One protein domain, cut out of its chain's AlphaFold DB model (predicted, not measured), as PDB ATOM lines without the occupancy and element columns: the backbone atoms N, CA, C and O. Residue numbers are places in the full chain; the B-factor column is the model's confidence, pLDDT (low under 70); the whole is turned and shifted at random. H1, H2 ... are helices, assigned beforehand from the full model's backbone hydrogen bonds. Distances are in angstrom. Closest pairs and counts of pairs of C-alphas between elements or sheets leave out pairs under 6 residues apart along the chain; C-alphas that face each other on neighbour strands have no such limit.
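This is residues 2 to 27 and 36 to 80 of the 189 residues of an uncharacterized protein of SAR92 bacterium BACL26 MAG-121220-bin70 (UniProt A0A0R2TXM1). Two helices lie side by side and run the same way, the shorter H1 beside a part of the longer H2; before H2 a long strand-free arm of chain, residues 36 to 54, runs back along the length of the pair, and residues 50 to 56 stick out at one end. The printed part has 71 residues, with two named helices in the order H1, H2 and no named strand. The class is all helix, though 33 of the 71 residues, under half, are in named elements. The whole is elongated, spanning 47 by 25 by 21 A, and only just loose, close to compact, with a radius of gyration of the C-alphas of 13.7 A.

H1, residues 12 to 24, and H2, residues 55 to 74, touch, and H2 does so with residues 65 to 73 alone. Their closest C-alphas are those of Arg 22 and Ala 72, 5.3 A apart. The two run the same way at a shallow tilt of 20 degrees, with centres 13.6 A apart. In both, each O i to N i+4 pair is within hydrogen-bond range.

H1 begins at C-alpha 12 at (91.999, 55.973, 71.619) and measures 18.4 A from first to last C-alpha. H2 measures 28.6 A, from C-alpha 55 at (97.373, 53.604, 50.367) to C-alpha 74 at (101.362, 74.788, 69.136).

The two C-alphas farthest apart, those of Glu 27 and Leu 52, are 47.5 A apart. Residues 28 to 35 are not printed, and C-alphas 27 and 36 across this cut are 17.3 A apart; the link from H1 to H2 is across the cut. The mean pLDDT of the printed part is 78.6, and residues 45 to 60 are under 70.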
ATOM      1  N   ALA A   2      89.389  72.291  74.905       77.38
ATOM      2  CA  ALA A   2      88.796  71.491  73.837       77.38
ATOM      3  C   ALA A   2      89.918  70.927  72.958       77.38
ATOM      4  O   ALA A   2      90.958  71.573  72.800       77.38
ATOM      5  N   ILE A   3      89.715  69.721  72.438       79.25
ATOM      6  CA  ILE A   3      90.585  69.097  71.443       79.25
ATOM      7  C   ILE A   3      89.811  69.147  70.133       79.25
ATOM      8  O   ILE A   3      88.723  68.589  70.040       79.25
ATOM      9  N   THR A   4      90.353  69.850  69.148       78.06
ATOM     10  CA  THR A   4      89.802  69.900  67.794       78.06
ATOM     11  C   THR A   4      90.534  68.883  66.937       78.06
ATOM     12  O   THR A   4      91.762  68.927  66.867       78.06
ATOM     13  N   LEU A   5      89.787  67.989  66.300       79.56
ATOM     14  CA  LEU A   5      90.322  67.016  65.354       79.56
ATOM     15  C   LEU A   5      90.141  67.550  63.929       79.56
ATOM     16  O   LEU A   5      89.089  68.091  63.591       79.56
ATOM     17  N   SER A   6      91.161  67.393  63.096       75.56
ATOM     18  CA  SER A   6      91.166  67.775  61.678       75.56
ATOM     19  C   SER A   6      90.402  66.786  60.790       75.56
ATOM     20  O   SER A   6      90.090  67.096  59.639       75.56
ATOM     21  N   GLY A   7      90.065  65.607  61.317       74.75
ATOM     22  CA  GLY A   7      89.225  64.608  60.666       74.75
ATOM     23  C   GLY A   7      88.522  63.705  61.678       74.75
ATOM     24  O   GLY A   7      88.829  63.727  62.870       74.75
ATOM     25  N   SER A   8      87.572  62.894  61.209       74.12
ATOM     26  CA  SER A   8      86.916  61.895  62.054       74.12
ATOM     27  C   SER A   8      87.925  60.825  62.474       74.12
ATOM     28  O   SER A   8      88.434  60.091  61.628       74.12
ATOM     29  N   ASN A   9      88.193  60.716  63.772       74.25
ATOM     30  CA  ASN A   9      89.085  59.703  64.325       74.25
ATOM     31  C   ASN A   9      88.485  59.130  65.617       74.25
ATOM     32  O   ASN A   9      87.956  59.867  66.447       74.25
ATOM     33  N   ASN A  10      88.559  57.812  65.783       77.88
ATOM     34  CA  ASN A  10      88.112  57.088  66.976       77.88
ATOM     35  C   ASN A  10      89.248  56.293  67.650       77.88
ATOM     36  O   ASN A  10      88.991  55.464  68.524       77.88
ATOM     37  N   ASN A  11      90.502  56.536  67.260       82.94
ATOM     38  CA  ASN A  11      91.672  55.849  67.790       82.94
ATOM     39  C   ASN A  11      92.039  56.373  69.190       82.94
ATOM     40  O   ASN A  11      92.561  57.480  69.351       82.94
ATOM     41  N   TRP A  12      91.782  55.571  70.225       84.75
ATOM     42  CA  TRP A  12      91.999  55.973  71.619       84.75
ATOM     43  C   TRP A  12      93.451  56.380  71.972       84.75
ATOM     44  O   TRP A  12      93.595  57.331  72.744       84.75
ATOM     45  N   PRO A  13      94.533  55.761  71.442       86.88
ATOM     46  CA  PRO A  13      95.905  56.182  71.728       86.88
ATOM     47  C   PRO A  13      96.188  57.588  71.194       86.88
ATOM     48  O   PRO A  13      96.838  58.386  71.873       86.88
ATOM     49  N   SER A  14      95.662  57.919  70.010       84.88
ATOM     50  CA  SER A  14      95.775  59.255  69.424       84.88
ATOM     51  C   SER A  14      95.035  60.274  70.301       84.88
ATOM     52  O   SER A  14      95.623  61.272  70.709       84.88
ATOM     53  N   LEU A  15      93.800  59.975  70.728       86.94
ATOM     54  CA  LEU A  15      93.028  60.843  71.635       86.94
ATOM     55  C   LEU A  15      93.718  61.071  72.992       86.94
ATOM     56  O   LEU A  15      93.731  62.194  73.507       86.94
ATOM     57  N   LEU A  16      94.326  60.030  73.567       88.62
ATOM     58  CA  LEU A  16      95.098  60.142  74.806       88.62
ATOM     59  C   LEU A  16      96.330  61.036  74.615       88.62
ATOM     60  O   LEU A  16      96.612  61.893  75.457       88.62
ATOM     61  N   THR A  17      97.041  60.865  73.499       88.94
ATOM     62  CA  THR A  17      98.229  61.660  73.157       88.94
ATOM     63  C   THR A  17      97.878  63.140  73.024       88.94
ATOM     64  O   THR A  17      98.519  63.984  73.651       88.94
ATOM     65  N   LEU A  18      96.805  63.460  72.295       88.38
ATOM     66  CA  LEU A  18      96.313  64.831  72.143       88.38
ATOM     67  C   LEU A  18      95.890  65.443  73.484       88.38
ATOM     68  O   LEU A  18      96.219  66.596  73.772       88.38
ATOM     69  N   SER A  19      95.211  64.661  74.330       88.62
ATOM     70  CA  SER A  19      94.806  65.090  75.674       88.62
ATOM     71  C   SER A  19      96.014  65.447  76.534       88.62
ATOM     72  O   SER A  19      96.031  66.500  77.169       88.62
ATOM     73  N   ARG A  20      97.058  64.614  76.501       88.81
ATOM     74  CA  ARG A  20      98.311  64.866  77.216       88.81
ATOM     75  C   ARG A  20      99.007  66.130  76.716       88.81
ATOM     76  O   ARG A  20      99.313  66.996  77.529       88.81
ATOM     77  N   LEU A  21      99.191  66.275  75.401       89.25
ATOM     78  CA  LEU A  21      99.822  67.461  74.802       89.25
ATOM     79  C   LEU A  21      99.093  68.755  75.181       89.25
ATOM     80  O   LEU A  21      99.714  69.787  75.432       89.25
ATOM     81  N   ARG A  22      97.762  68.709  75.244       85.19
ATOM     82  CA  ARG A  22      96.957  69.858  75.656       85.19
ATOM     83  C   ARG A  22      97.031  70.147  77.156       85.19
ATOM     84  O   ARG A  22      96.977  71.324  77.514       85.19
ATOM     85  N   LEU A  23      97.132  69.123  78.007       87.06
ATOM     86  CA  LEU A  23      97.343  69.285  79.451       87.06
ATOM     87  C   LEU A  23      98.734  69.853  79.759       87.06
ATOM     88  O   LEU A  23      98.846  70.702  80.632       87.06
ATOM     89  N   GLU A  24      99.768  69.467  79.005       86.88
ATOM     90  CA  GLU A  24     101.137  69.995  79.155       86.88
ATOM     91  C   GLU A  24     101.227  71.515  78.929       86.88
ATOM     92  O   GLU A  24     102.146  72.162  79.421       86.88
ATOM     93  N   ARG A  25     100.263  72.104  78.211       83.25
ATOM     94  CA  ARG A  25     100.172  73.556  77.990       83.25
ATOM     95  C   ARG A  25      99.390  74.305  79.062       83.25
ATOM     96  O   ARG A  25      99.298  75.528  78.983       83.25
ATOM     97  N   LEU A  26      98.744  73.602  79.987       84.12
ATOM     98  CA  LEU A  26      97.951  74.224  81.036       84.12
ATOM     99  C   LEU A  26      98.806  74.410  82.281       84.12
ATOM    100  O   LEU A  26      99.299  73.449  82.864       84.12
ATOM    101  N   GLU A  27      98.923  75.657  82.723       83.31
ATOM    102  CA  GLU A  27      99.423  75.947  84.058       83.31
ATOM    103  C   GLU A  27      98.311  75.656  85.061       83.31
ATOM    104  O   GLU A  27      97.245  76.276  85.048       83.31
ATOM    105  N   SER A  36      87.652  64.969  83.607       87.06
ATOM    106  CA  SER A  36      86.508  64.452  82.853       87.06
ATOM    107  C   SER A  36      86.657  64.811  81.379       87.06
ATOM    108  O   SER A  36      87.057  65.926  81.044       87.06
ATOM    109  N   LEU A  37      86.319  63.868  80.501       84.00
ATOM    110  CA  LEU A  37      86.295  64.063  79.054       84.00
ATOM    111  C   LEU A  37      84.841  64.126  78.591       84.00
ATOM    112  O   LEU A  37      84.032  63.278  78.960       84.00
ATOM    113  N   PHE A  38      84.531  65.125  77.771       85.00
ATOM    114  CA  PHE A  38      83.216  65.309  77.171       85.00
ATOM    115  C   PHE A  38      83.380  65.432  75.658       85.00
ATOM    116  O   PHE A  38      84.321  66.075  75.192       85.00
ATOM    117  N   CYS A  39      82.471  64.811  74.913       84.88
ATOM    118  CA  CYS A  39      82.378  64.918  73.463       84.88
ATOM    119  C   CYS A  39      80.928  65.250  73.109       84.88
ATOM    120  O   CYS A  39      80.014  64.544  73.531       84.88
ATOM    121  N   ASP A  40      80.731  66.346  72.387       84.31
ATOM    122  CA  ASP A  40      79.438  66.876  71.954       84.31
ATOM    123  C   ASP A  40      79.218  66.727  70.441       84.31
ATOM    124  O   ASP A  40      78.077  66.748  69.979       84.31
ATOM    125  N   GLN A  41      80.293  66.534  69.672       82.62
ATOM    126  CA  GLN A  41      80.256  66.386  68.220       82.62
ATOM    127  C   GLN A  41      80.587  64.957  67.798       82.62
ATOM    128  O   GLN A  41      81.727  64.502  67.884       82.62
ATOM    129  N   PHE A  42      79.576  64.267  67.283       82.44
ATOM    130  CA  PHE A  42      79.716  62.956  66.663       82.44
ATOM    131  C   PHE A  42      79.456  63.084  65.166       82.44
ATOM    132  O   PHE A  42      78.587  63.842  64.740       82.44
ATOM    133  N   ILE A  43      80.223  62.341  64.376       80.69
ATOM    134  CA  ILE A  43      80.059  62.257  62.926       80.69
ATOM    135  C   ILE A  43      79.710  60.807  62.614       80.69
ATOM    136  O   ILE A  43      80.334  59.894  63.166       80.69
ATOM    137  N   ASP A  44      78.719  60.594  61.749       79.00
ATOM    138  CA  ASP A  44      78.394  59.256  61.266       79.00
ATOM    139  C   ASP A  44      79.624  58.644  60.607       79.00
ATOM    140  O   ASP A  44      80.330  59.301  59.839       79.00
ATOM    141  N   LYS A  45      79.903  57.376  60.921       69.75
ATOM    142  CA  LYS A  45      81.036  56.674  60.323       69.75
ATOM    143  C   LYS A  45      80.782  56.587  58.812       69.75
ATOM    144  O   LYS A  45      79.846  55.881  58.434       69.75
ATOM    145  N   PRO A  46      81.576  57.263  57.957       65.81
ATOM    146  CA  PRO A  46      81.403  57.123  56.522       65.81
ATOM    147  C   PRO A  46      81.604  55.650  56.161       65.81
ATOM    148  O   PRO A  46      82.480  54.981  56.725       65.81
ATOM    149  N   GLU A  47      80.765  55.127  55.264       59.41
ATOM    150  CA  GLU A  47      80.976  53.790  54.720       59.41
ATOM    151  C   GLU A  47      82.394  53.743  54.148       59.41
ATOM    152  O   GLU A  47      82.775  54.588  53.337       59.41
ATOM    153  N   LEU A  48      83.201  52.800  54.639       60.38
ATOM    154  CA  LEU A  48      84.542  52.582  54.121       60.38
ATOM    155  C   LEU A  48      84.391  52.224  52.641       60.38
ATOM    156  O   LEU A  48      84.011  51.100  52.313       60.38
ATOM    157  N   SER A  49      84.676  53.167  51.742       53.91
ATOM    158  CA  SER A  49      84.992  52.809  50.369       53.91
ATOM    159  C   SER A  49      86.305  52.048  50.453       53.91
ATOM    160  O   SER A  49      87.361  52.659  50.598       53.91
ATOM    161  N   PHE A  50      86.238  50.719  50.464       53.19
ATOM    162  CA  PHE A  50      87.420  49.893  50.290       53.19
ATOM    163  C   PHE A  50      87.947  50.192  48.890       53.19
ATOM    164  O   PHE A  50      87.461  49.645  47.901       53.19
ATOM    165  N   ASP A  51      88.893  51.122  48.808       59.41
ATOM    166  CA  ASP A  51      89.771  51.169  47.660       59.41
ATOM    167  C   ASP A  51      90.621  49.899  47.731       59.41
ATOM    168  O   ASP A  51      91.158  49.542  48.781       59.41
ATOM    169  N   LEU A  52      90.704  49.180  46.617       60.97
ATOM    170  CA  LEU A  52      91.540  47.986  46.489       60.97
ATOM    171  C   LEU A  52      93.026  48.320  46.725       60.97
ATOM    172  O   LEU A  52      93.825  47.418  46.976       60.97
ATOM    173  N   PHE A  53      93.367  49.612  46.676       63.56
ATOM    174  CA  PHE A  53      94.673  50.184  46.967       63.56
ATOM    175  C   PHE A  53      94.568  51.123  48.184       63.56
ATOM    176  O   PHE A  53      94.484  52.341  48.056       63.56
ATOM    177  N   ASP A  54      94.575  50.529  49.378       61.06
ATOM    178  CA  ASP A  54      94.406  51.128  50.724       61.06
ATOM    179  C   ASP A  54      95.431  52.241  51.099       61.06
ATOM    180  O   ASP A  54      95.456  52.774  52.212       61.06
ATOM    181  N   ASP A  55      96.299  52.629  50.166       61.62
ATOM    182  CA  ASP A  55      97.373  53.604  50.367       61.62
ATOM    183  C   ASP A  55      96.844  55.034  50.559       61.62
ATOM    184  O   ASP A  55      97.432  55.822  51.299       61.62
ATOM    185  N   GLN A  56      95.720  55.393  49.929       62.47
ATOM    186  CA  GLN A  56      95.177  56.753  50.046       62.47
ATOM    187  C   GLN A  56      94.545  57.006  51.415       62.47
ATOM    188  O   GLN A  56      94.787  58.054  52.005       62.47
ATOM    189  N   ILE A  57      93.793  56.042  51.957       65.62
ATOM    190  CA  ILE A  57      93.127  56.164  53.264       65.62
ATOM    191  C   ILE A  57      94.165  56.200  54.396       65.62
ATOM    192  O   ILE A  57      94.026  56.951  55.364       65.62
ATOM    193  N   THR A  58      95.234  55.411  54.269       65.81
ATOM    194  CA  THR A  58      96.314  55.349  55.261       65.81
ATOM    195  C   THR A  58      97.183  56.610  55.274       65.81
ATOM    196  O   THR A  58      97.425  57.144  56.362       65.81
ATOM    197  N   LEU A  59      97.598  57.141  54.113       65.38
ATOM    198  CA  LEU A  59      98.310  58.431  54.035       65.38
ATOM    199  C   LEU A  59      97.472  59.569  54.607       65.38
ATOM    200  O   LEU A  59      97.970  60.428  55.341       65.38
ATOM    201  N   ASP A  60      96.185  59.550  54.280       68.88
ATOM    202  CA  ASP A  60      95.239  60.504  54.798       68.88
ATOM    203  C   ASP A  60      95.265  60.471  56.335       68.88
ATOM    204  O   ASP A  60      95.584  61.486  56.966       68.88
ATOM    205  N   ASN A  61      95.000  59.330  56.961       71.62
ATOM    206  CA  ASN A  61      94.949  59.252  58.421       71.62
ATOM    207  C   ASN A  61      96.239  59.764  59.095       71.62
ATOM    208  O   ASN A  61      96.157  60.508  60.072       71.62
ATOM    209  N   GLN A  62      97.414  59.471  58.530       75.56
ATOM    210  CA  GLN A  62      98.696  59.975  59.044       75.56
ATOM    211  C   GLN A  62      98.814  61.506  58.973       75.56
ATOM    212  O   GLN A  62      99.298  62.136  59.916       75.56
ATOM    213  N   SER A  63      98.353  62.123  57.882       77.75
ATOM    214  CA  SER A  63      98.368  63.586  57.745       77.75
ATOM    215  C   SER A  63      97.452  64.277  58.764       77.75
ATOM    216  O   SER A  63      97.838  65.301  59.330       77.75
ATOM    217  N   SER A  64      96.287  63.693  59.068       80.38
ATOM    218  CA  SER A  64      95.385  64.204  60.112       80.38
ATOM    219  C   SER A  64      96.008  64.120  61.493       80.38
ATOM    220  O   SER A  64      95.991  65.096  62.237       80.38
ATOM    221  N   GLU A  65      96.598  62.974  61.834       82.88
ATOM    222  CA  GLU A  65      97.249  62.799  63.131       82.88
ATOM    223  C   GLU A  65      98.399  63.796  63.317       82.88
ATOM    224  O   GLU A  65      98.577  64.346  64.406       82.88
ATOM    225  N   LEU A  66      99.158  64.088  62.257       85.44
ATOM    226  CA  LEU A  66     100.192  65.119  62.294       85.44
ATOM    227  C   LEU A  66      99.600  66.510  62.578       85.44
ATOM    228  O   LEU A  66     100.096  67.208  63.466       85.44
ATOM    229  N   ILE A  67      98.550  66.907  61.851       86.06
ATOM    230  CA  ILE A  67      97.883  68.206  62.029       86.06
ATOM    231  C   ILE A  67      97.313  68.329  63.449       86.06
ATOM    232  O   ILE A  67      97.532  69.344  64.110       86.06
ATOM    233  N   ASP A  68      96.662  67.281  63.956       86.00
ATOM    234  CA  ASP A  68      96.072  67.260  65.298       86.00
ATOM    235  C   ASP A  68      97.142  67.407  66.385       86.00
ATOM    236  O   ASP A  68      96.991  68.199  67.320       86.00
ATOM    237  N   ASN A  69      98.267  66.698  66.245       87.81
ATOM    238  CA  ASN A  69      99.391  66.803  67.175       87.81
ATOM    239  C   ASN A  69      99.993  68.214  67.187       87.81
ATOM    240  O   ASN A  69     100.287  68.767  68.253       87.81
ATOM    241  N   LEU A  70     100.156  68.817  66.008       86.88
ATOM    242  CA  LEU A  70     100.644  70.186  65.872       86.88
ATOM    243  C   LEU A  70      99.663  71.192  66.487       86.88
ATOM    244  O   LEU A  70     100.096  72.081  67.222       86.88
ATOM    245  N   TYR A  71      98.354  71.020  66.293       87.00
ATOM    246  CA  TYR A  71      97.341  71.851  66.943       87.00
ATOM    247  C   TYR A  71      97.345  71.713  68.465       87.00
ATOM    248  O   TYR A  71      97.312  72.724  69.175       87.00
ATOM    249  N   ALA A  72      97.428  70.488  68.986       85.56
ATOM    250  CA  ALA A  72      97.479  70.253  70.424       85.56
ATOM    251  C   ALA A  72      98.697  70.953  71.051       85.56
ATOM    252  O   ALA A  72      98.559  71.646  72.066       85.56
ATOM    253  N   ARG A  73      99.864  70.855  70.402       86.44
ATOM    254  CA  ARG A  73     101.142  71.371  70.912       86.44
ATOM    255  C   ARG A  73     101.350  72.872  70.698       86.44
ATOM    256  O   ARG A  73     101.776  73.556  71.622       86.44
ATOM    257  N   LEU A  74     101.070  73.395  69.507       85.75
ATOM    258  CA  LEU A  74     101.362  74.788  69.136       85.75
ATOM    259  C   LEU A  74     100.132  75.694  69.285       85.75
ATOM    260  O   LEU A  74     100.235  76.840  69.715       85.75
ATOM    261  N   GLY A  75      98.933  75.148  69.080       83.44
ATOM    262  CA  GLY A  75      97.662  75.870  69.163       83.44
ATOM    263  C   GLY A  75      97.032  76.058  67.797       83.44
ATOM    264  O   GLY A  75      97.689  75.892  66.774       83.44
ATOM    265  N   VAL A  76      95.745  76.403  67.798       79.31
ATOM    266  CA  VAL A  76      94.940  76.521  66.573       79.31
ATOM    267  C   VAL A  76      95.455  77.637  65.658       79.31
ATOM    268  O   VAL A  76      95.414  77.503  64.444       79.31
ATOM    269  N   GLU A  77      96.026  78.698  66.225       83.69
ATOM    270  CA  GLU A  77      96.550  79.845  65.467       83.69
ATOM    271  C   GLU A  77      97.932  79.596  64.836       83.69
ATOM    272  O   GLU A  77      98.392  80.394  64.025       83.69
ATOM    273  N   ALA A  78      98.617  78.507  65.204       86.12
ATOM    274  CA  ALA A  78      99.987  78.247  64.758       86.12
ATOM    275  C   ALA A  78     100.071  77.588  63.374       86.12
ATOM    276  O   ALA A  78     101.140  77.573  62.764       86.12
ATOM    277  N   LEU A  79      98.966  77.017  62.891       88.12
ATOM    278  CA  LEU A  79      98.894  76.380  61.585       88.12
ATOM    279  C   LEU A  79      97.981  77.166  60.663       88.12
ATOM    280  O   LEU A  79      96.866  77.533  61.021       88.12
ATOM    281  N   SER A  80      98.454  77.359  59.440       87.94
ATOM    282  CA  SER A  80      97.682  77.977  58.378       87.94
ATOM    283  C   SER A  80      97.950  77.268  57.057       87.94
ATOM    284  O   SER A  80      99.040  76.740  56.828       87.94
TER     285      SER A  80